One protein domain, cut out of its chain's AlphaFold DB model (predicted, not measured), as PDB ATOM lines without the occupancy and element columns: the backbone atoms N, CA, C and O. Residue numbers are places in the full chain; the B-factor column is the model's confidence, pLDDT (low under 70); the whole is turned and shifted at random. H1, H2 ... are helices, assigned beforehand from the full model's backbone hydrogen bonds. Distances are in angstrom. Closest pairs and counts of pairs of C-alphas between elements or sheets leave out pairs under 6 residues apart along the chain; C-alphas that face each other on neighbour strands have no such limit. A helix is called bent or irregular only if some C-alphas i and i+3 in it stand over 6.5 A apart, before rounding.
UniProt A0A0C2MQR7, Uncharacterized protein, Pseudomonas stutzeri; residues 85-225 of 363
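Overview. This is residues 85 to 225 of the 363 residues of an uncharacterized protein of Pseudomonas stutzeri (UniProt A0A0C2MQR7). Three helices, H1, H2 and H3, make an up-and-down bundle, and a second group of three, H4, H5 and H6, gathers near the last residues of H3 with their centres in a triangle, H5 packing on both H4 and H6. The first part of H3 reaches past the bundle at the other end, where the loop of residues 136 to 141 sticks out as the tip of the length. The printed part has 141 residues with six named helices, H1 to H6 in order along the chain, and no named strand; its class is all helix. It is loose, with a radius of gyration of the C-alphas of 18.0 A, and elongated, spanning 58 by 33 by 28 A.

Along the chain. Find C-alpha 86 at (258.288, 259.333, 419.841); from there H1 runs through residues 86 to 105, 29.1 A long. H2, residues 120 to 129, is 14.6 A long and irregular, with C-alphas 125 and 128 7.1 A apart. Find C-alpha 145 at (256.405, 246.467, 407.207), where the longest helix, H3, begins; it covers residues 145 to 168 and 34.3 A. H4, residues 181 to 190, measures 14.1 A. H5, residues 194 to 204, measures 15.3 A and is irregular, with C-alphas 195 and 198 7.3 A apart. H6, residues 211 to 222, is 16.3 A long and ends at C-alpha 222 at (267.418, 281.315, 394.576).

Arrangement. Begin with the bundle, up and down, each helix running against the one before it. H1 and H2 form a hairpin and touch, closest at the C-alphas of Ala 95 and Leu 121, 4.8 A apart, at a shallow tilt of 21 degrees. H2 and H3 form another hairpin at a shallow tilt of 7 degrees; H3 touches H2 with residues 155 to 166 alone, closest at the C-alphas of Ala 127 and Thr 155, 6.0 A apart. With the same residues alone H3 touches H1, closest at the C-alphas of Leu 91 and Ala 159, 6.3 A apart, and they run the same way. Next look at Cys 168 and Ile 188, whose C-alphas are 6.2 A apart: H3 and H4 are close but not clearly touching. H4 and H5 form a hairpin at a shallow tilt of 29 degrees and touch, closest at the C-alphas of Ile 188 and Ala 194, 5.8 A apart. H5 and H6, also a hairpin, touch at a steep tilt of 38 degrees, only just past shallow; their closest C-alphas, of Ala 194 and Gln 221, are 5.5 A apart. H1 and H2 stay apart from H4, H5 and H6. In H3, H4 and H6 every O i to N i+4 pair is within hydrogen-bond range; H1 has 15 of 16, H2 4 of 6 and H5 5 of 7.

Size, cuts and confidence. The two C-alphas farthest apart are those of Ala 140 and Asn 178, at 59.8 A. The links H1 to H2, H2 to H3 and H3 to H4 are long, H4 to H5 is tight and H5 to H6 short. The printed part has no cut; its mean pLDDT is 91.2, and no printed residue is under 70.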
ATOM      1  N   ALA A  85     254.305 258.215 417.472       91.88
ATOM      2  CA  ALA A  85     255.729 258.151 417.191       91.88
ATOM      3  C   ALA A  85     256.524 259.085 418.132       91.88
ATOM      4  O   ALA A  85     256.193 260.269 418.257       91.88
ATOM      5  N   PRO A  86     257.614 258.606 418.761       91.31
ATOM      6  CA  PRO A  86     258.288 259.333 419.841       91.31
ATOM      7  C   PRO A  86     258.895 260.670 419.395       91.31
ATOM      8  O   PRO A  86     258.933 261.625 420.168       91.31
ATOM      9  N   TRP A  87     259.335 260.776 418.137       92.56
ATOM     10  CA  TRP A  87     259.851 262.035 417.591       92.56
ATOM     11  C   TRP A  87     258.768 263.107 417.417       92.56
ATOM     12  O   TRP A  87     259.089 264.289 417.480       92.56
ATOM     13  N   LEU A  88     257.501 262.724 417.229       93.25
ATOM     14  CA  LEU A  88     256.401 263.679 417.094       93.25
ATOM     15  C   LEU A  88     256.002 264.274 418.442       93.25
ATOM     16  O   LEU A  88     255.763 265.474 418.519       93.25
ATOM     17  N   HIS A  89     256.001 263.474 419.511       91.31
ATOM     18  CA  HIS A  89     255.777 263.986 420.865       91.31
ATOM     19  C   HIS A  89     256.837 265.023 421.252       91.31
ATOM     20  O   HIS A  89     256.494 266.143 421.630       91.31
ATOM     21  N   ALA A  90     258.118 264.695 421.048       91.12
ATOM     22  CA  ALA A  90     259.217 265.626 421.301       91.12
ATOM     23  C   ALA A  90     259.117 266.906 420.446       91.12
ATOM     24  O   ALA A  90     259.406 268.005 420.927       91.12
ATOM     25  N   LEU A  91     258.687 266.780 419.184       95.44
ATOM     26  CA  LEU A  91     258.470 267.923 418.300       95.44
ATOM     27  C   LEU A  91     257.343 268.829 418.802       95.44
ATOM     28  O   LEU A  91     257.527 270.042 418.825       95.44
ATOM     29  N   ILE A  92     256.200 268.264 419.207       95.81
ATOM     30  CA  ILE A  92     255.053 269.034 419.709       95.81
ATOM     31  C   ILE A  92     255.463 269.837 420.942       95.81
ATOM     32  O   ILE A  92     255.248 271.044 420.961       95.81
ATOM     33  N   GLU A  93     256.128 269.218 421.920       94.56
ATOM     34  CA  GLU A  93     256.606 269.933 423.111       94.56
ATOM     35  C   GLU A  93     257.575 271.073 422.767       94.56
ATOM     36  O   GLU A  93     257.542 272.143 423.379       94.56
ATOM     37  N   THR A  94     258.455 270.844 421.789       95.19
ATOM     38  CA  THR A  94     259.403 271.859 421.315       95.19
ATOM     39  C   THR A  94     258.664 273.009 420.634       95.19
ATOM     40  O   THR A  94     258.954 274.173 420.910       95.19
ATOM     41  N   ALA A  95     257.675 272.693 419.800       97.06
ATOM     42  CA  ALA A  95     256.870 273.671 419.088       97.06
ATOM     43  C   ALA A  95     255.981 274.496 420.024       97.06
ATOM     44  O   ALA A  95     255.863 275.701 419.828       97.06
ATOM     45  N   GLU A  96     255.415 273.898 421.075       96.50
ATOM     46  CA  GLU A  96     254.645 274.626 422.094       96.50
ATOM     47  C   GLU A  96     255.509 275.662 422.817       96.50
ATOM     48  O   GLU A  96     255.112 276.821 422.951       96.50
ATOM     49  N   ARG A  97     256.729 275.282 423.223       95.00
ATOM     50  CA  ARG A  97     257.681 276.216 423.847       95.00
ATOM     51  C   ARG A  97     258.124 277.311 422.881       95.00
ATOM     52  O   ARG A  97     258.211 278.474 423.271       95.00
ATOM     53  N   PHE A  98     258.419 276.939 421.637       95.69
ATOM     54  CA  PHE A  98     258.860 277.876 420.611       95.69
ATOM     55  C   PHE A  98     257.777 278.912 420.293       95.69
ATOM     56  O   PHE A  98     258.059 280.107 420.330       95.69
ATOM     57  N   GLU A  99     256.538 278.479 420.048       94.75
ATOM     58  CA  GLU A  99     255.412 279.376 419.770       94.75
ATOM     59  C   GLU A  99     255.106 280.289 420.959       94.75
ATOM     60  O   GLU A  99     254.980 281.499 420.774       94.75
ATOM     61  N   GLY A 100     255.094 279.752 422.185       92.88
ATOM     62  CA  GLY A 100     254.877 280.557 423.388       92.88
ATOM     63  C   GLY A 100     255.929 281.656 423.580       92.88
ATOM     64  O   GLY A 100     255.597 282.768 423.983       92.88
ATOM     65  N   ARG A 101     257.199 281.386 423.242       91.94
ATOM     66  CA  ARG A 101     258.258 282.410 423.241       91.94
ATOM     67  C   ARG A 101     258.096 283.386 422.077       91.94
ATOM     68  O   ARG A 101     258.232 284.591 422.263       91.94
ATOM     69  N   ARG A 102     257.800 282.884 420.877       90.25
ATOM     70  CA  ARG A 102     257.626 283.700 419.669       90.25
ATOM     71  C   ARG A 102     256.509 284.723 419.832       90.25
ATOM     72  O   ARG A 102     256.669 285.856 419.393       90.25
ATOM     73  N   GLU A 103     255.406 284.351 420.473       87.88
ATOM     74  CA  GLU A 103     254.295 285.262 420.756       87.88
ATOM     75  C   GLU A 103     254.711 286.473 421.600       87.88
ATOM     76  O   GLU A 103     254.170 287.554 421.393       87.88
ATOM     77  N   GLN A 104     255.698 286.318 422.485       87.81
ATOM     78  CA  GLN A 104     256.231 287.407 423.314       87.81
ATOM     79  C   GLN A 104     257.215 288.308 422.558       87.81
ATOM     80  O   GLN A 104     257.387 289.468 422.921       87.81
ATOM     81  N   LEU A 105     257.886 287.767 421.539       86.25
ATOM     82  CA  LEU A 105     258.934 288.460 420.785       86.25
ATOM     83  C   LEU A 105     258.408 289.137 419.513       86.25
ATOM     84  O   LEU A 105     259.016 290.089 419.027       86.25
ATOM     85  N   GLN A 106     257.303 288.650 418.947       80.25
ATOM     86  CA  GLN A 106     256.711 289.233 417.744       80.25
ATOM     87  C   GLN A 106     255.898 290.507 418.063       80.25
ATOM     88  O   GLN A 106     255.363 290.641 419.164       80.25
ATOM     89  N   PRO A 107     255.728 291.425 417.094       74.25
ATOM     90  CA  PRO A 107     254.845 292.580 417.248       74.25
ATOM     91  C   PRO A 107     253.409 292.158 417.608       74.25
ATOM     92  O   PRO A 107     252.856 291.262 416.967       74.25
ATOM     93  N   ALA A 108     252.804 292.821 418.602       74.12
ATOM     94  CA  ALA A 108     251.452 292.512 419.083       74.12
ATOM     95  C   ALA A 108     250.373 292.752 418.010       74.12
ATOM     96  O   ALA A 108     249.499 291.910 417.808       74.12
ATOM     97  N   ASP A 109     250.486 293.861 417.273       81.88
ATOM     98  CA  ASP A 109     249.572 294.215 416.190       81.88
ATOM     99  C   ASP A 109     250.211 293.934 414.832       81.88
ATOM    100  O   ASP A 109     251.274 294.466 414.506       81.88
ATOM    101  N   ARG A 110     249.542 293.123 414.007       81.38
ATOM    102  CA  ARG A 110     249.987 292.853 412.635       81.38
ATOM    103  C   ARG A 110     249.461 293.916 411.684       81.38
ATOM    104  O   ARG A 110     248.251 294.081 411.537       81.38
ATOM    105  N   ALA A 111     250.373 294.589 410.991       86.81
ATOM    106  CA  ALA A 111     250.016 295.521 409.934       86.81
ATOM    107  C   ALA A 111     249.321 294.805 408.763       86.81
ATOM    108  O   ALA A 111     249.538 293.619 408.490       86.81
ATOM    109  N   PHE A 112     248.494 295.550 408.030       85.38
ATOM    110  CA  PHE A 112     247.826 295.037 406.839       85.38
ATOM    111  C   PHE A 112     248.845 294.575 405.781       85.38
ATOM    112  O   PHE A 112     249.817 295.270 405.487       85.38
ATOM    113  N   GLY A 113     248.603 293.402 405.187       85.56
ATOM    114  CA  GLY A 113     249.431 292.852 404.110       85.56
ATOM    115  C   GLY A 113     250.718 292.146 404.556       85.56
ATOM    116  O   GLY A 113     251.532 291.806 403.694       85.56
ATOM    117  N   VAL A 114     250.910 291.912 405.861       89.56
ATOM    118  CA  VAL A 114     252.016 291.099 406.395       89.56
ATOM    119  C   VAL A 114     251.859 289.630 405.994       89.56
ATOM    120  O   VAL A 114     250.802 289.027 406.182       89.56
ATOM    121  N   VAL A 115     252.937 289.039 405.478       90.06
ATOM    122  CA  VAL A 115     253.037 287.602 405.206       90.06
ATOM    123  C   VAL A 115     253.462 286.899 406.489       90.06
ATOM    124  O   VAL A 115     254.591 287.062 406.947       90.06
ATOM    125  N   ALA A 116     252.549 286.126 407.072       89.00
ATOM    126  CA  ALA A 116     252.801 285.424 408.322       89.00
ATOM    127  C   ALA A 116     253.789 284.262 408.140       89.00
ATOM    128  O   ALA A 116     253.729 283.522 407.157       89.00
ATOM    129  N   LEU A 117     254.658 284.081 409.134       92.44
ATOM    130  CA  LEU A 117     255.409 282.841 409.326       92.44
ATOM    131  C   LEU A 117     254.461 281.650 409.578       92.44
ATOM    132  O   LEU A 117     253.343 281.860 410.070       92.44
ATOM    133  N   PRO A 118     254.889 280.415 409.249       92.56
ATOM    134  CA  PRO A 118     254.114 279.221 409.562       92.56
ATOM    135  C   PRO A 118     253.851 279.114 411.070       92.56
ATOM    136  O   PRO A 118     254.569 279.676 411.894       92.56
ATOM    137  N   ASN A 119     252.785 278.400 411.429       93.38
ATOM    138  CA  ASN A 119     252.521 278.031 412.815       93.38
ATOM    139  C   ASN A 119     253.116 276.638 413.051       93.38
ATOM    140  O   ASN A 119     252.510 275.627 412.679       93.38
ATOM    141  N   TRP A 120     254.298 276.590 413.659       95.62
ATOM    142  CA  TRP A 120     255.063 275.357 413.844       95.62
ATOM    143  C   TRP A 120     254.372 274.383 414.792       95.62
ATOM    144  O   TRP A 120     254.497 273.174 414.617       95.62
ATOM    145  N   LEU A 121     253.568 274.870 415.743       96.25
ATOM    146  CA  LEU A 121     252.748 273.998 416.587       96.25
ATOM    147  C   LEU A 121     251.670 273.270 415.776       96.25
ATOM    148  O   LEU A 121     251.421 272.080 415.972       96.25
ATOM    149  N   THR A 122     251.043 273.968 414.834       95.44
ATOM    150  CA  THR A 122     250.052 273.377 413.929       95.44
ATOM    151  C   THR A 122     250.716 272.375 412.989       95.44
ATOM    152  O   THR A 122     250.184 271.284 412.784       95.44
ATOM    153  N   GLU A 123     251.892 272.698 412.453       94.50
ATOM    154  CA  GLU A 123     252.667 271.765 411.632       94.50
ATOM    155  C   GLU A 123     253.093 270.520 412.415       94.50
ATOM    156  O   GLU A 123     252.876 269.403 411.941       94.50
ATOM    157  N   ALA A 124     253.594 270.688 413.640       95.38
ATOM    158  CA  ALA A 124     253.990 269.592 414.519       95.38
ATOM    159  C   ALA A 124     252.814 268.659 414.838       95.38
ATOM    160  O   ALA A 124     252.922 267.442 414.681       95.38
ATOM    161  N   ARG A 125     251.652 269.222 415.201       94.62
ATOM    162  CA  ARG A 125     250.426 268.448 415.461       94.62
ATOM    163  C   ARG A 125     249.951 267.684 414.226       94.62
ATOM    164  O   ARG A 125     249.415 266.586 414.360       94.62
ATOM    165  N   ASN A 126     250.186 268.215 413.028       93.75
ATOM    166  CA  ASN A 126     249.775 267.599 411.766       93.75
ATOM    167  C   ASN A 126     250.843 266.699 411.124       93.75
ATOM    168  O   ASN A 126     250.535 265.997 410.162       93.75
ATOM    169  N   ALA A 127     252.073 266.652 411.640       92.69
ATOM    170  CA  ALA A 127     253.164 265.874 411.050       92.69
ATOM    171  C   ALA A 127     252.858 264.363 410.968       92.69
ATOM    172  O   ALA A 127     253.269 263.700 410.015       92.69
ATOM    173  N   HIS A 128     252.038 263.832 411.884       91.94
ATOM    174  CA  HIS A 128     251.571 262.439 411.851       91.94
ATOM    175  C   HIS A 128     250.725 262.087 410.609       91.94
ATOM    176  O   HIS A 128     250.527 260.907 410.312       91.94
ATOM    177  N   LEU A 129     250.224 263.096 409.883       90.19
ATOM    178  CA  LEU A 129     249.416 262.954 408.667       90.19
ATOM    179  C   LEU A 129     250.250 262.793 407.393       90.19
ATOM    180  O   LEU A 129     249.673 262.629 406.317       90.19
ATOM    181  N   ARG A 130     251.586 262.830 407.480       87.06
ATOM    182  CA  ARG A 130     252.496 262.603 406.345       87.06
ATOM    183  C   ARG A 130     252.521 261.118 405.956       87.06
ATOM    184  O   ARG A 130     253.512 260.425 406.125       87.06
ATOM    185  N   LEU A 131     251.391 260.641 405.439       88.38
ATOM    186  CA  LEU A 131     251.123 259.243 405.097       88.38
ATOM    187  C   LEU A 131     250.980 259.038 403.580       88.38
ATOM    188  O   LEU A 131     250.310 258.110 403.146       88.38
ATOM    189  N   SER A 132     251.578 259.906 402.760       88.44
ATOM    190  CA  SER A 132     251.360 259.943 401.302       88.44
ATOM    191  C   SER A 132     251.780 258.670 400.564       88.44
ATOM    192  O   SER A 132     251.294 258.425 399.465       88.44
ATOM    193  N   ARG A 133     252.670 257.855 401.147       90.75
ATOM    194  CA  ARG A 133     253.043 256.547 400.585       90.75
ATOM    195  C   ARG A 133     252.011 255.453 400.851       90.75
ATOM    196  O   ARG A 133     252.093 254.403 400.219       90.75
ATOM    197  N   LEU A 134     251.095 255.645 401.802       90.50
ATOM    198  CA  LEU A 134     250.030 254.677 402.033       90.50
ATOM    199  C   LEU A 134     248.965 254.813 400.938       90.50
ATOM    200  O   LEU A 134     248.592 255.936 400.590       90.50
ATOM    201  N   PRO A 135     248.444 253.692 400.412       89.06
ATOM    202  CA  PRO A 135     247.300 253.737 399.515       89.06
ATOM    203  C   PRO A 135     246.082 254.320 400.246       89.06
ATOM    204  O   PRO A 135     245.975 254.216 401.467       89.06
ATOM    205  N   LEU A 136     245.155 254.930 399.501       88.00
ATOM    206  CA  LEU A 136     243.915 255.484 400.070       88.00
ATOM    207  C   LEU A 136     242.998 254.386 400.630       88.00
ATOM    208  O   LEU A 136     242.280 254.603 401.605       88.00
ATOM    209  N   GLU A 137     243.056 253.198 400.032       90.19
ATOM    210  CA  GLU A 137     242.298 252.020 400.433       90.19
ATOM    211  C   GLU A 137     243.233 250.846 400.733       90.19
ATOM    212  O   GLU A 137     244.387 250.808 400.305       90.19
ATOM    213  N   HIS A 138     242.737 249.862 401.484       89.88
ATOM    214  CA  HIS A 138     243.515 248.659 401.768       89.88
ATOM    215  C   HIS A 138     243.685 247.822 400.499       89.88
ATOM    216  O   HIS A 138     242.697 247.370 399.923       89.88
ATOM    217  N   VAL A 139     244.938 247.535 400.141       89.44
ATOM    218  CA  VAL A 139     245.284 246.550 399.114       89.44
ATOM    219  C   VAL A 139     246.021 245.385 399.770       89.44
ATOM    220  O   VAL A 139     247.031 245.553 400.463       89.44
ATOM    221  N   ALA A 140     245.481 244.179 399.607       84.81
ATOM    222  CA  ALA A 140     246.034 242.984 400.225       84.81
ATOM    223  C   ALA A 140     247.434 242.682 399.672       84.81
ATOM    224  O   ALA A 140     247.616 242.551 398.468       84.81
ATOM    225  N   GLY A 141     248.414 242.523 400.562       84.75
ATOM    226  CA  GLY A 141     249.788 242.190 400.182       84.75
ATOM    227  C   GLY A 141     250.709 243.391 399.950       84.75
ATOM    228  O   GLY A 141     251.919 243.223 400.049       84.75
ATOM    229  N   GLU A 142     250.171 244.589 399.717       88.19
ATOM    230  CA  GLU A 142     250.983 245.772 399.376       88.19
ATOM    231  C   GLU A 142     251.450 246.566 400.597       88.19
ATOM    232  O   GLU A 142     252.509 247.190 400.586       88.19
ATOM    233  N   ILE A 143     250.677 246.531 401.682       91.56
ATOM    234  CA  ILE A 143     250.989 247.290 402.892       91.56
ATOM    235  C   ILE A 143     251.925 246.441 403.757       91.56
ATOM    236  O   ILE A 143     251.483 245.733 404.665       91.56
ATOM    237  N   THR A 144     253.214 246.446 403.418       92.44
ATOM    238  CA  THR A 144     254.264 245.700 404.130       92.44
ATOM    239  C   THR A 144     254.822 246.484 405.318       92.44
ATOM    240  O   THR A 144     254.599 247.690 405.459       92.44
ATOM    241  N   VAL A 145     255.592 245.805 406.173       92.62
ATOM    242  CA  VAL A 145     256.405 246.467 407.207       92.62
ATOM    243  C   VAL A 145     257.391 247.460 406.600       92.62
ATOM    244  O   VAL A 145     257.531 248.560 407.129       92.62
ATOM    245  N   GLU A 146     258.039 247.129 405.477       91.94
ATOM    246  CA  GLU A 146     258.988 248.056 404.849       91.94
ATOM    247  C   GLU A 146     258.290 249.341 404.381       91.94
ATOM    248  O   GLU A 146     258.826 250.434 404.566       91.94
ATOM    249  N   LEU A 147     257.076 249.236 403.821       92.62
ATOM    250  CA  LEU A 147     256.282 250.412 403.457       92.62
ATOM    251  C   LEU A 147     255.941 251.259 404.688       92.62
ATOM    252  O   LEU A 147     256.098 252.479 404.651       92.62
ATOM    253  N   TRP A 148     255.497 250.625 405.775       93.50
ATOM    254  CA  TRP A 148     255.152 251.334 407.007       93.50
ATOM    255  C   TRP A 148     256.349 252.065 407.617       93.50
ATOM    256  O   TRP A 148     256.229 253.221 408.017       93.50
ATOM    257  N   LEU A 149     257.529 251.445 407.624       92.38
ATOM    258  CA  LEU A 149     258.742 252.106 408.101       92.38
ATOM    259  C   LEU A 149     259.129 253.297 407.224       92.38
ATOM    260  O   LEU A 149     259.489 254.330 407.771       92.38
ATOM    261  N   ARG A 150     258.984 253.208 405.896       92.50
ATOM    262  CA  ARG A 150     259.202 254.363 405.004       92.50
ATOM    263  C   ARG A 150     258.257 255.520 405.318       92.50
ATOM    264  O   ARG A 150     258.680 256.668 405.310       92.50
ATOM    265  N   VAL A 151     257.000 255.222 405.634       93.12
ATOM    266  CA  VAL A 151     256.028 256.233 406.076       93.12
ATOM    267  C   VAL A 151     256.466 256.877 407.395       93.12
ATOM    268  O   VAL A 151     256.460 258.098 407.512       93.12
ATOM    269  N   LEU A 152     256.902 256.084 408.377       93.25
ATOM    270  CA  LEU A 152     257.431 256.607 409.641       93.25
ATOM    271  C   LEU A 152     258.717 257.429 409.448       93.25
ATOM    272  O   LEU A 152     258.919 258.425 410.135       93.25
ATOM    273  N   GLN A 153     259.570 257.065 408.491       92.38
ATOM    274  CA  GLN A 153     260.728 257.878 408.119       92.38
ATOM    275  C   GLN A 153     260.310 259.222 407.518       92.38
ATOM    276  O   GLN A 153     260.921 260.233 407.851       92.38
ATOM    277  N   ASP A 154     259.265 259.268 406.685       92.62
ATOM    278  CA  ASP A 154     258.756 260.536 406.148       92.62
ATOM    279  C   ASP A 154     258.240 261.448 407.284       92.62
ATOM    280  O   ASP A 154     258.508 262.652 407.280       92.62
ATOM    281  N   THR A 155     257.548 260.898 408.298       93.25
ATOM    282  CA  THR A 155     257.111 261.695 409.466       93.25
ATOM    283  C   THR A 155     258.298 262.149 410.320       93.25
ATOM    284  O   THR A 155     258.293 263.272 410.825       93.25
ATOM    285  N   GLN A 156     259.338 261.321 410.452       93.00
ATOM    286  CA  GLN A 156     260.574 261.674 411.150       93.00
ATOM    287  C   GLN A 156     261.344 262.785 410.428       93.00
ATOM    288  O   GLN A 156     261.812 263.721 411.072       93.00
ATOM    289  N   GLN A 157     261.455 262.715 409.101       91.88
ATOM    290  CA  GLN A 157     262.088 263.753 408.286       91.88
ATOM    291  C   GLN A 157     261.320 265.072 408.358       91.88
ATOM    292  O   GLN A 157     261.936 266.128 408.494       91.88
ATOM    293  N   ALA A 158     259.984 265.020 408.329       92.00
ATOM    294  CA  ALA A 158     259.161 266.203 408.554       92.00
ATOM    295  C   ALA A 158     259.436 266.814 409.937       92.00
ATOM    296  O   ALA A 158     259.649 268.016 410.032       92.00
ATOM    297  N   ALA A 159     259.520 265.988 410.986       93.62
ATOM    298  CA  ALA A 159     259.844 266.457 412.329       93.62
ATOM    299  C   ALA A 159     261.243 267.083 412.426       93.62
ATOM    300  O   ALA A 159     261.395 268.132 413.047       93.62
ATOM    301  N   LEU A 160     262.250 266.479 411.789       92.88
ATOM    302  CA  LEU A 160     263.599 267.046 411.709       92.88
ATOM    303  C   LEU A 160     263.586 268.415 411.034       92.88
ATOM    304  O   LEU A 160     264.152 269.358 411.577       92.88
ATOM    305  N   ARG A 161     262.905 268.533 409.890       93.00
ATOM    306  CA  ARG A 161     262.801 269.789 409.146       93.00
ATOM    307  C   ARG A 161     262.108 270.878 409.967       93.00
ATOM    308  O   ARG A 161     262.671 271.950 410.140       93.00
ATOM    309  N   THR A 162     260.934 270.596 410.532       94.75
ATOM    310  CA  THR A 162     260.217 271.546 411.402       94.75
ATOM    311  C   THR A 162     261.072 271.928 412.619       94.75
ATOM    312  O   THR A 162     261.105 273.091 413.013       94.75
ATOM    313  N   GLY A 163     261.815 270.978 413.195       95.25
ATOM    314  CA  GLY A 163     262.777 271.243 414.267       95.25
ATOM    315  C   GLY A 163     263.892 272.207 413.853       95.25
ATOM    316  O   GLY A 163     264.166 273.162 414.576       95.25
ATOM    317  N   GLN A 164     264.487 271.999 412.677       95.00
ATOM    318  CA  GLN A 164     265.528 272.869 412.116       95.00
ATOM    319  C   GLN A 164     265.019 274.288 411.852       95.00
ATOM    320  O   GLN A 164     265.722 275.252 412.148       95.00
ATOM    321  N   GLU A 165     263.791 274.437 411.352       95.75
ATOM    322  CA  GLU A 165     263.166 275.748 411.153       95.75
ATOM    323  C   GLU A 165     263.010 276.513 412.475       95.75
ATOM    324  O   GLU A 165     263.369 277.691 412.570       95.75
ATOM    325  N   MET A 166     262.521 275.837 413.521       96.06
ATOM    326  CA  MET A 166     262.404 276.428 414.857       96.06
ATOM    327  C   MET A 166     263.776 276.778 415.438       96.06
ATOM    328  O   MET A 166     263.953 277.851 416.007       96.06
ATOM    329  N   GLU A 167     264.775 275.911 415.271       95.81
ATOM    330  CA  GLU A 167     266.146 276.167 415.720       95.81
ATOM    331  C   GLU A 167     266.773 277.366 414.989       95.81
ATOM    332  O   GLU A 167     267.421 278.218 415.614       95.81
ATOM    333  N   CYS A 168     266.515 277.492 413.686       95.81
ATOM    334  CA  CYS A 168     266.933 278.624 412.869       95.81
ATOM    335  C   CYS A 168     266.446 279.950 413.446       95.81
ATOM    336  O   CYS A 168     267.226 280.897 413.560       95.81
ATOM    337  N   LEU A 169     265.196 280.005 413.892       95.31
ATOM    338  CA  LEU A 169     264.588 281.220 414.428       95.31
ATOM    339  C   LEU A 169     264.618 281.297 415.965       95.31
ATOM    340  O   LEU A 169     264.053 282.216 416.549       95.31
ATOM    341  N   SER A 170     265.269 280.348 416.641       93.81
ATOM    342  CA  SER A 170     265.292 280.269 418.107       93.81
ATOM    343  C   SER A 170     266.029 281.403 418.838       93.81
ATOM    344  O   SER A 170     265.623 281.707 419.966       93.81
ATOM    345  N   PRO A 171     267.092 282.037 418.302       94.12
ATOM    346  CA  PRO A 171     267.775 283.101 419.031       94.12
ATOM    347  C   PRO A 171     266.915 284.362 419.165       94.12
ATOM    348  O   PRO A 171     266.247 284.765 418.222       94.12
ATOM    349  N   GLU A 172     266.980 285.039 420.312       91.94
ATOM    350  CA  GLU A 172     266.218 286.277 420.565       91.94
ATOM    351  C   GLU A 172     266.537 287.394 419.566       91.94
ATOM    352  O   GLU A 172     265.635 288.073 419.086       91.94
ATOM    353  N   TRP A 173     267.807 287.527 419.175       92.88
ATOM    354  CA  TRP A 173     268.257 288.520 418.198       92.88
ATOM    355  C   TRP A 173     267.645 288.322 416.798       92.88
ATOM    356  O   TRP A 173     267.616 289.260 416.001       92.88
ATOM    357  N   MET A 174     267.097 287.136 416.494       93.81
ATOM    358  CA  MET A 174     266.319 286.907 415.269       93.81
ATOM    359  C   MET A 174     264.975 287.641 415.279       93.81
ATOM    360  O   MET A 174     264.323 287.724 414.246       93.81
ATOM    361  N   TRP A 175     264.527 288.167 416.412       91.06
ATOM    362  CA  TRP A 175     263.247 288.868 416.519       91.06
ATOM    363  C   TRP A 175     263.422 290.362 416.792       91.06
ATOM    364  O   TRP A 175     262.457 291.117 416.706       91.06
ATOM    365  N   ASP A 176     264.651 290.806 417.058       88.56
ATOM    366  CA  ASP A 176     264.963 292.215 417.261       88.56
ATOM    367  C   ASP A 176     264.976 292.973 415.923       88.56
ATOM    368  O   ASP A 176     265.786 292.713 415.026       88.56
ATOM    369  N   ALA A 177     264.077 293.950 415.796       81.75
ATOM    370  CA  ALA A 177     263.990 294.817 414.628       81.75
ATOM    371  C   ALA A 177     265.213 295.740 414.476       81.75
ATOM    372  O   ALA A 177     265.492 296.199 413.368       81.75
ATOM    373  N   ASN A 178     265.954 296.018 415.546       85.94
ATOM    374  CA  ASN A 178     267.153 296.858 415.488       85.94
ATOM    375  C   ASN A 178     268.410 296.070 415.125       85.94
ATOM    376  O   ASN A 178     269.440 296.664 414.807       85.94
ATOM    377  N   HIS A 179     268.330 294.743 415.153       89.94
ATOM    378  CA  HIS A 179     269.450 293.904 414.791       89.94
ATOM    379  C   HIS A 179     269.655 293.855 413.268       89.94
ATOM    380  O   HIS A 179     268.759 294.167 412.469       89.94
ATOM    381  N   SER A 180     270.877 293.497 412.875       89.56
ATOM    382  CA  SER A 180     271.317 293.500 411.485       89.56
ATOM    383  C   SER A 180     270.504 292.502 410.665       89.56
ATOM    384  O   SER A 180     270.556 291.292 410.894       89.56
ATOM    385  N   LEU A 181     269.774 293.002 409.665       87.75
ATOM    386  CA  LEU A 181     269.009 292.142 408.765       87.75
ATOM    387  C   LEU A 181     269.939 291.224 407.960       87.75
ATOM    388  O   LEU A 181     269.585 290.082 407.677       87.75
ATOM    389  N   SER A 182     271.152 291.689 407.653       87.56
ATOM    390  CA  SER A 182     272.169 290.865 407.000       87.56
ATOM    391  C   SER A 182     272.565 289.629 407.810       87.56
ATOM    392  O   SER A 182     272.630 288.536 407.247       87.56
ATOM    393  N   GLU A 183     272.732 289.761 409.126       91.31
ATOM    394  CA  GLU A 183     273.078 288.651 410.024       91.31
ATOM    395  C   GLU A 183     271.897 287.683 410.191       91.31
ATOM    396  O   GLU A 183     272.069 286.462 410.134       91.31
ATOM    397  N   GLN A 184     270.680 288.225 410.294       93.44
ATOM    398  CA  GLN A 184     269.438 287.450 410.340       93.44
ATOM    399  C   GLN A 184     269.241 286.604 409.073       93.44
ATOM    400  O   GLN A 184     268.994 285.397 409.152       93.44
ATOM    401  N   ILE A 185     269.405 287.205 407.891       92.56
ATOM    402  CA  ILE A 185     269.295 286.499 406.609       92.56
ATOM    403  C   ILE A 185     270.426 285.477 406.454       92.56
ATOM    404  O   ILE A 185     270.164 284.347 406.046       92.56
ATOM    405  N   ALA A 186     271.666 285.828 406.812       90.94
ATOM    406  CA  ALA A 186     272.801 284.911 406.730       90.94
ATOM    407  C   ALA A 186     272.573 283.640 407.560       90.94
ATOM    408  O   ALA A 186     272.848 282.537 407.081       90.94
ATOM    409  N   ARG A 187     271.997 283.763 408.764       94.31
ATOM    410  CA  ARG A 187     271.615 282.599 409.573       94.31
ATOM    411  C   ARG A 187     270.569 281.734 408.876       94.31
ATOM    412  O   ARG A 187     270.767 280.523 408.789       94.31
ATOM    413  N   ILE A 188     269.505 282.341 408.349       94.81
ATOM    414  CA  ILE A 188     268.442 281.618 407.632       94.81
ATOM    415  C   ILE A 188     269.009 280.826 406.451       94.81
ATOM    416  O   ILE A 188     268.641 279.669 406.249       94.81
ATOM    417  N   LEU A 189     269.940 281.420 405.703       91.50
ATOM    418  CA  LEU A 189     270.629 280.748 404.603       91.50
ATOM    419  C   LEU A 189     271.542 279.617 405.100       91.50
ATOM    420  O   LEU A 189     271.527 278.531 404.530       91.50
ATOM    421  N   SER A 190     272.292 279.835 406.186       91.94
ATOM    422  CA  SER A 190     273.203 278.824 406.749       91.94
ATOM    423  C   SER A 190     272.496 277.570 407.274       91.94
ATOM    424  O   SER A 190     273.111 276.511 407.353       91.94
ATOM    425  N   MET A 191     271.210 277.688 407.617       94.25
ATOM    426  CA  MET A 191     270.374 276.595 408.122       94.25
ATOM    427  C   MET A 191     269.408 276.041 407.067       94.25
ATOM    428  O   MET A 191     268.446 275.366 407.420       94.25
ATOM    429  N   ASP A 192     269.642 276.338 405.783       91.44
ATOM    430  CA  ASP A 192     268.837 275.862 404.647       91.44
ATOM    431  C   ASP A 192     267.332 276.198 404.764       91.44
ATOM    432  O   ASP A 192     266.441 275.494 404.292       91.44
ATOM    433  N   CYS A 193     267.031 277.326 405.414       94.12
ATOM    434  CA  CYS A 193     265.674 277.794 405.698       94.12
ATOM    435  C   CYS A 193     265.253 278.952 404.776       94.12
ATOM    436  O   CYS A 193     264.362 279.736 405.106       94.12
ATOM    437  N   ALA A 194     265.881 279.086 403.601       92.94
ATOM    438  CA  ALA A 194     265.744 280.247 402.717       92.94
ATOM    439  C   ALA A 194     264.294 280.533 402.261       92.94
ATOM    440  O   ALA A 194     263.931 281.677 401.996       92.94
ATOM    441  N   TYR A 195     263.426 279.520 402.226       92.06
ATOM    442  CA  TYR A 195     261.997 279.680 401.918       92.06
ATOM    443  C   TYR A 195     261.219 280.481 402.965       92.06
ATOM    444  O   TYR A 195     260.152 281.010 402.652       92.06
ATOM    445  N   LEU A 196     261.745 280.613 404.184       94.44
ATOM    446  CA  LEU A 196     261.140 281.432 405.227       94.44
ATOM    447  C   LEU A 196     261.434 282.926 405.045       94.44
ATOM    448  O   LEU A 196     260.752 283.733 405.670       94.44
ATOM    449  N   LEU A 197     262.385 283.324 404.186       93.69
ATOM    450  CA  LEU A 197     262.887 284.705 404.101       93.69
ATOM    451  C   LEU A 197     261.782 285.751 403.925       93.69
ATOM    452  O   LEU A 197     261.717 286.707 404.694       93.69
ATOM    453  N   LYS A 198     260.877 285.572 402.954       93.38
ATOM    454  CA  LYS A 198     259.803 286.549 402.692       93.38
ATOM    455  C   LYS A 198     258.873 286.701 403.904       93.38
ATOM    456  O   LYS A 198     258.598 287.817 404.338       93.38
ATOM    457  N   ALA A 199     258.421 285.584 404.472       93.88
ATOM    458  CA  ALA A 199     257.548 285.589 405.644       93.88
ATOM    459  C   ALA A 199     258.260 286.160 406.882       93.88
ATOM    460  O   ALA A 199     257.683 286.950 407.628       93.88
ATOM    461  N   TYR A 200     259.537 285.824 407.059       93.88
ATOM    462  CA  TYR A 200     260.370 286.301 408.151       93.88
ATOM    463  C   TYR A 200     260.572 287.819 408.097       93.88
ATOM    464  O   TYR A 200     260.264 288.502 409.072       93.88
ATOM    465  N   VAL A 201     261.009 288.370 406.958       92.25
ATOM    466  CA  VAL A 201     261.215 289.822 406.805       92.25
ATOM    467  C   VAL A 201     259.892 290.575 406.950       92.25
ATOM    468  O   VAL A 201     259.838 291.592 407.638       92.25
ATOM    469  N   SER A 202     258.807 290.070 406.357       92.19
ATOM    470  CA  SER A 202     257.490 290.705 406.473       92.19
ATOM    471  C   SER A 202     256.976 290.725 407.916       92.19
ATOM    472  O   SER A 202     256.472 291.753 408.370       92.19
ATOM    473  N   THR A 203     257.144 289.617 408.648       91.00
ATOM    474  CA  THR A 203     256.691 289.474 410.039       91.00
ATOM    475  C   THR A 203     257.540 290.312 410.998       91.00
ATOM    476  O   THR A 203     256.993 291.108 411.755       91.00
ATOM    477  N   THR A 204     258.869 290.189 410.951       89.62
ATOM    478  CA  THR A 204     259.779 290.903 411.874       89.62
ATOM    479  C   THR A 204     259.775 292.413 411.659       89.62
ATOM    480  O   THR A 204     259.907 293.176 412.611       89.62
ATOM    481  N   ARG A 205     259.574 292.871 410.418       87.44
ATOM    482  CA  ARG A 205     259.470 294.301 410.086       87.44
ATOM    483  C   ARG A 205     258.034 294.823 410.111       87.44
ATOM    484  O   ARG A 205     257.827 295.985 409.771       87.44
ATOM    485  N   ASN A 206     257.072 293.976 410.479       89.81
ATOM    486  CA  ASN A 206     255.643 294.268 410.568       89.81
ATOM    487  C   ASN A 206     255.101 295.094 409.391       89.81
ATOM    488  O   ASN A 206     254.445 296.120 409.576       89.81
ATOM    489  N   ARG A 207     255.428 294.689 408.162       88.81
ATOM    490  CA  ARG A 207     254.985 295.412 406.966       88.81
ATOM    491  C   ARG A 207     254.775 294.506 405.770       88.81
ATOM    492  O   ARG A 207     255.392 293.446 405.637       88.81
ATOM    493  N   HIS A 208     253.934 294.986 404.864       90.31
ATOM    494  CA  HIS A 208     253.795 294.414 403.538       90.31
ATOM    495  C   HIS A 208     255.106 294.540 402.748       90.31
ATOM    496  O   HIS A 208     255.766 295.585 402.776       90.31
ATOM    497  N   LEU A 209     255.466 293.473 402.037       91.25
ATOM    498  CA  LEU A 209     256.559 293.477 401.070       91.25
ATOM    499  C   LEU A 209     255.976 293.802 399.700       91.25
ATOM    500  O   LEU A 209     255.171 293.031 399.179       91.25
ATOM    501  N   ASP A 210     256.386 294.926 399.120       90.25
ATOM    502  CA  ASP A 210     255.976 295.248 397.760       90.25
ATOM    503  C   ASP A 210     256.595 294.274 396.741       90.25
ATOM    504  O   ASP A 210     257.495 293.485 397.041       90.25
ATOM    505  N   HIS A 211     256.108 294.332 395.501       91.19
ATOM    506  CA  HIS A 211     256.566 293.441 394.431       91.19
ATOM    507  C   HIS A 211     258.071 293.535 394.155       91.19
ATOM    508  O   HIS A 211     258.696 292.546 393.776       91.19
ATOM    509  N   PHE A 212     258.660 294.719 394.332       92.81
ATOM    510  CA  PHE A 212     260.080 294.942 394.083       92.81
ATOM    511  C   PHE A 212     260.927 294.242 395.147       92.81
ATOM    512  O   PHE A 212     261.795 293.433 394.822       92.81
ATOM    513  N   GLU A 213     260.619 294.485 396.416       92.06
ATOM    514  CA  GLU A 213     261.310 293.874 397.540       92.06
ATOM    515  C   GLU A 213     261.100 292.356 397.577       92.06
ATOM    516  O   GLU A 213     262.054 291.605 397.784       92.06
ATOM    517  N   ALA A 214     259.880 291.882 397.300       92.25
ATOM    518  CA  ALA A 214     259.586 290.455 397.218       92.25
ATOM    519  C   ALA A 214     260.415 289.752 396.129       92.25
ATOM    520  O   ALA A 214     260.864 288.624 396.346       92.25
ATOM    521  N   LYS A 215     260.647 290.405 394.981       92.88
ATOM    522  CA  LYS A 215     261.531 289.889 393.924       92.88
ATOM    523  C   LYS A 215     263.002 289.916 394.319       92.88
ATOM    524  O   LYS A 215     263.715 288.969 394.004       92.88
ATOM    525  N   LEU A 216     263.464 290.953 395.012       92.94
ATOM    526  CA  LEU A 216     264.848 290.981 395.487       92.94
ATOM    527  C   LEU A 216     265.115 289.870 396.509       92.94
ATOM    528  O   LEU A 216     266.111 289.165 396.393       92.94
ATOM    529  N   LEU A 217     264.201 289.646 397.458       92.62
ATOM    530  CA  LEU A 217     264.314 288.537 398.412       92.62
ATOM    531  C   LEU A 217     264.299 287.166 397.717       92.62
ATOM    532  O   LEU A 217     264.967 286.242 398.166       92.62
ATOM    533  N   GLU A 218     263.586 287.031 396.599       92.31
ATOM    534  CA  GLU A 218     263.626 285.826 395.763       92.31
ATOM    535  C   GLU A 218     264.988 285.622 395.089       92.31
ATOM    536  O   GLU A 218     265.470 284.495 394.995       92.31
ATOM    537  N   GLN A 219     265.648 286.704 394.676       92.94
ATOM    538  CA  GLN A 219     267.017 286.640 394.165       92.94
ATOM    539  C   GLN A 219     268.028 286.279 395.255       92.94
ATOM    540  O   GLN A 219     268.961 285.525 394.977       92.94
ATOM    541  N   VAL A 220     267.831 286.750 396.489       90.56
ATOM    542  CA  VAL A 220     268.626 286.292 397.643       90.56
ATOM    543  C   VAL A 220     268.410 284.794 397.862       90.56
ATOM    544  O   VAL A 220     269.371 284.053 398.040       90.56
ATOM    545  N   GLN A 221     267.158 284.336 397.782       89.44
ATOM    546  CA  GLN A 221     266.790 282.943 398.017       89.44
ATOM    547  C   GLN A 221     267.333 281.972 396.953       89.44
ATOM    548  O   GLN A 221     267.855 280.920 397.311       89.44
ATOM    549  N   TYR A 222     267.180 282.282 395.662       87.88
ATOM    550  CA  TYR A 222     267.418 281.315 394.576       87.88
ATOM    551  C   TYR A 222     268.578 281.667 393.641       87.88
ATOM    552  O   TYR A 222     269.046 280.804 392.900       87.88
ATOM    553  N   HIS A 223     269.035 282.920 393.637       85.81
ATOM    554  CA  HIS A 223     269.999 283.424 392.652       85.81
ATOM    555  C   HIS A 223     271.306 283.930 393.274       85.81
ATOM    556  O   HIS A 223     272.148 284.470 392.561       85.81
ATOM    557  N   GLY A 224     271.496 283.741 394.584       83.25
ATOM    558  CA  GLY A 224     272.737 284.096 395.272       83.25
ATOM    559  C   GLY A 224     272.993 285.602 395.353       83.25
ATOM    560  O   GLY A 224     274.147 286.015 395.470       83.25
ATOM    561  N   LEU A 225     271.944 286.434 395.280       87.81
ATOM    562  CA  LEU A 225     272.088 287.868 395.528       87.81
ATOM    563  C   LEU A 225     272.599 288.077 396.956       87.81
ATOM    564  O   LEU A 225     271.995 287.598 397.916       87.81
TER     565      LEU A 225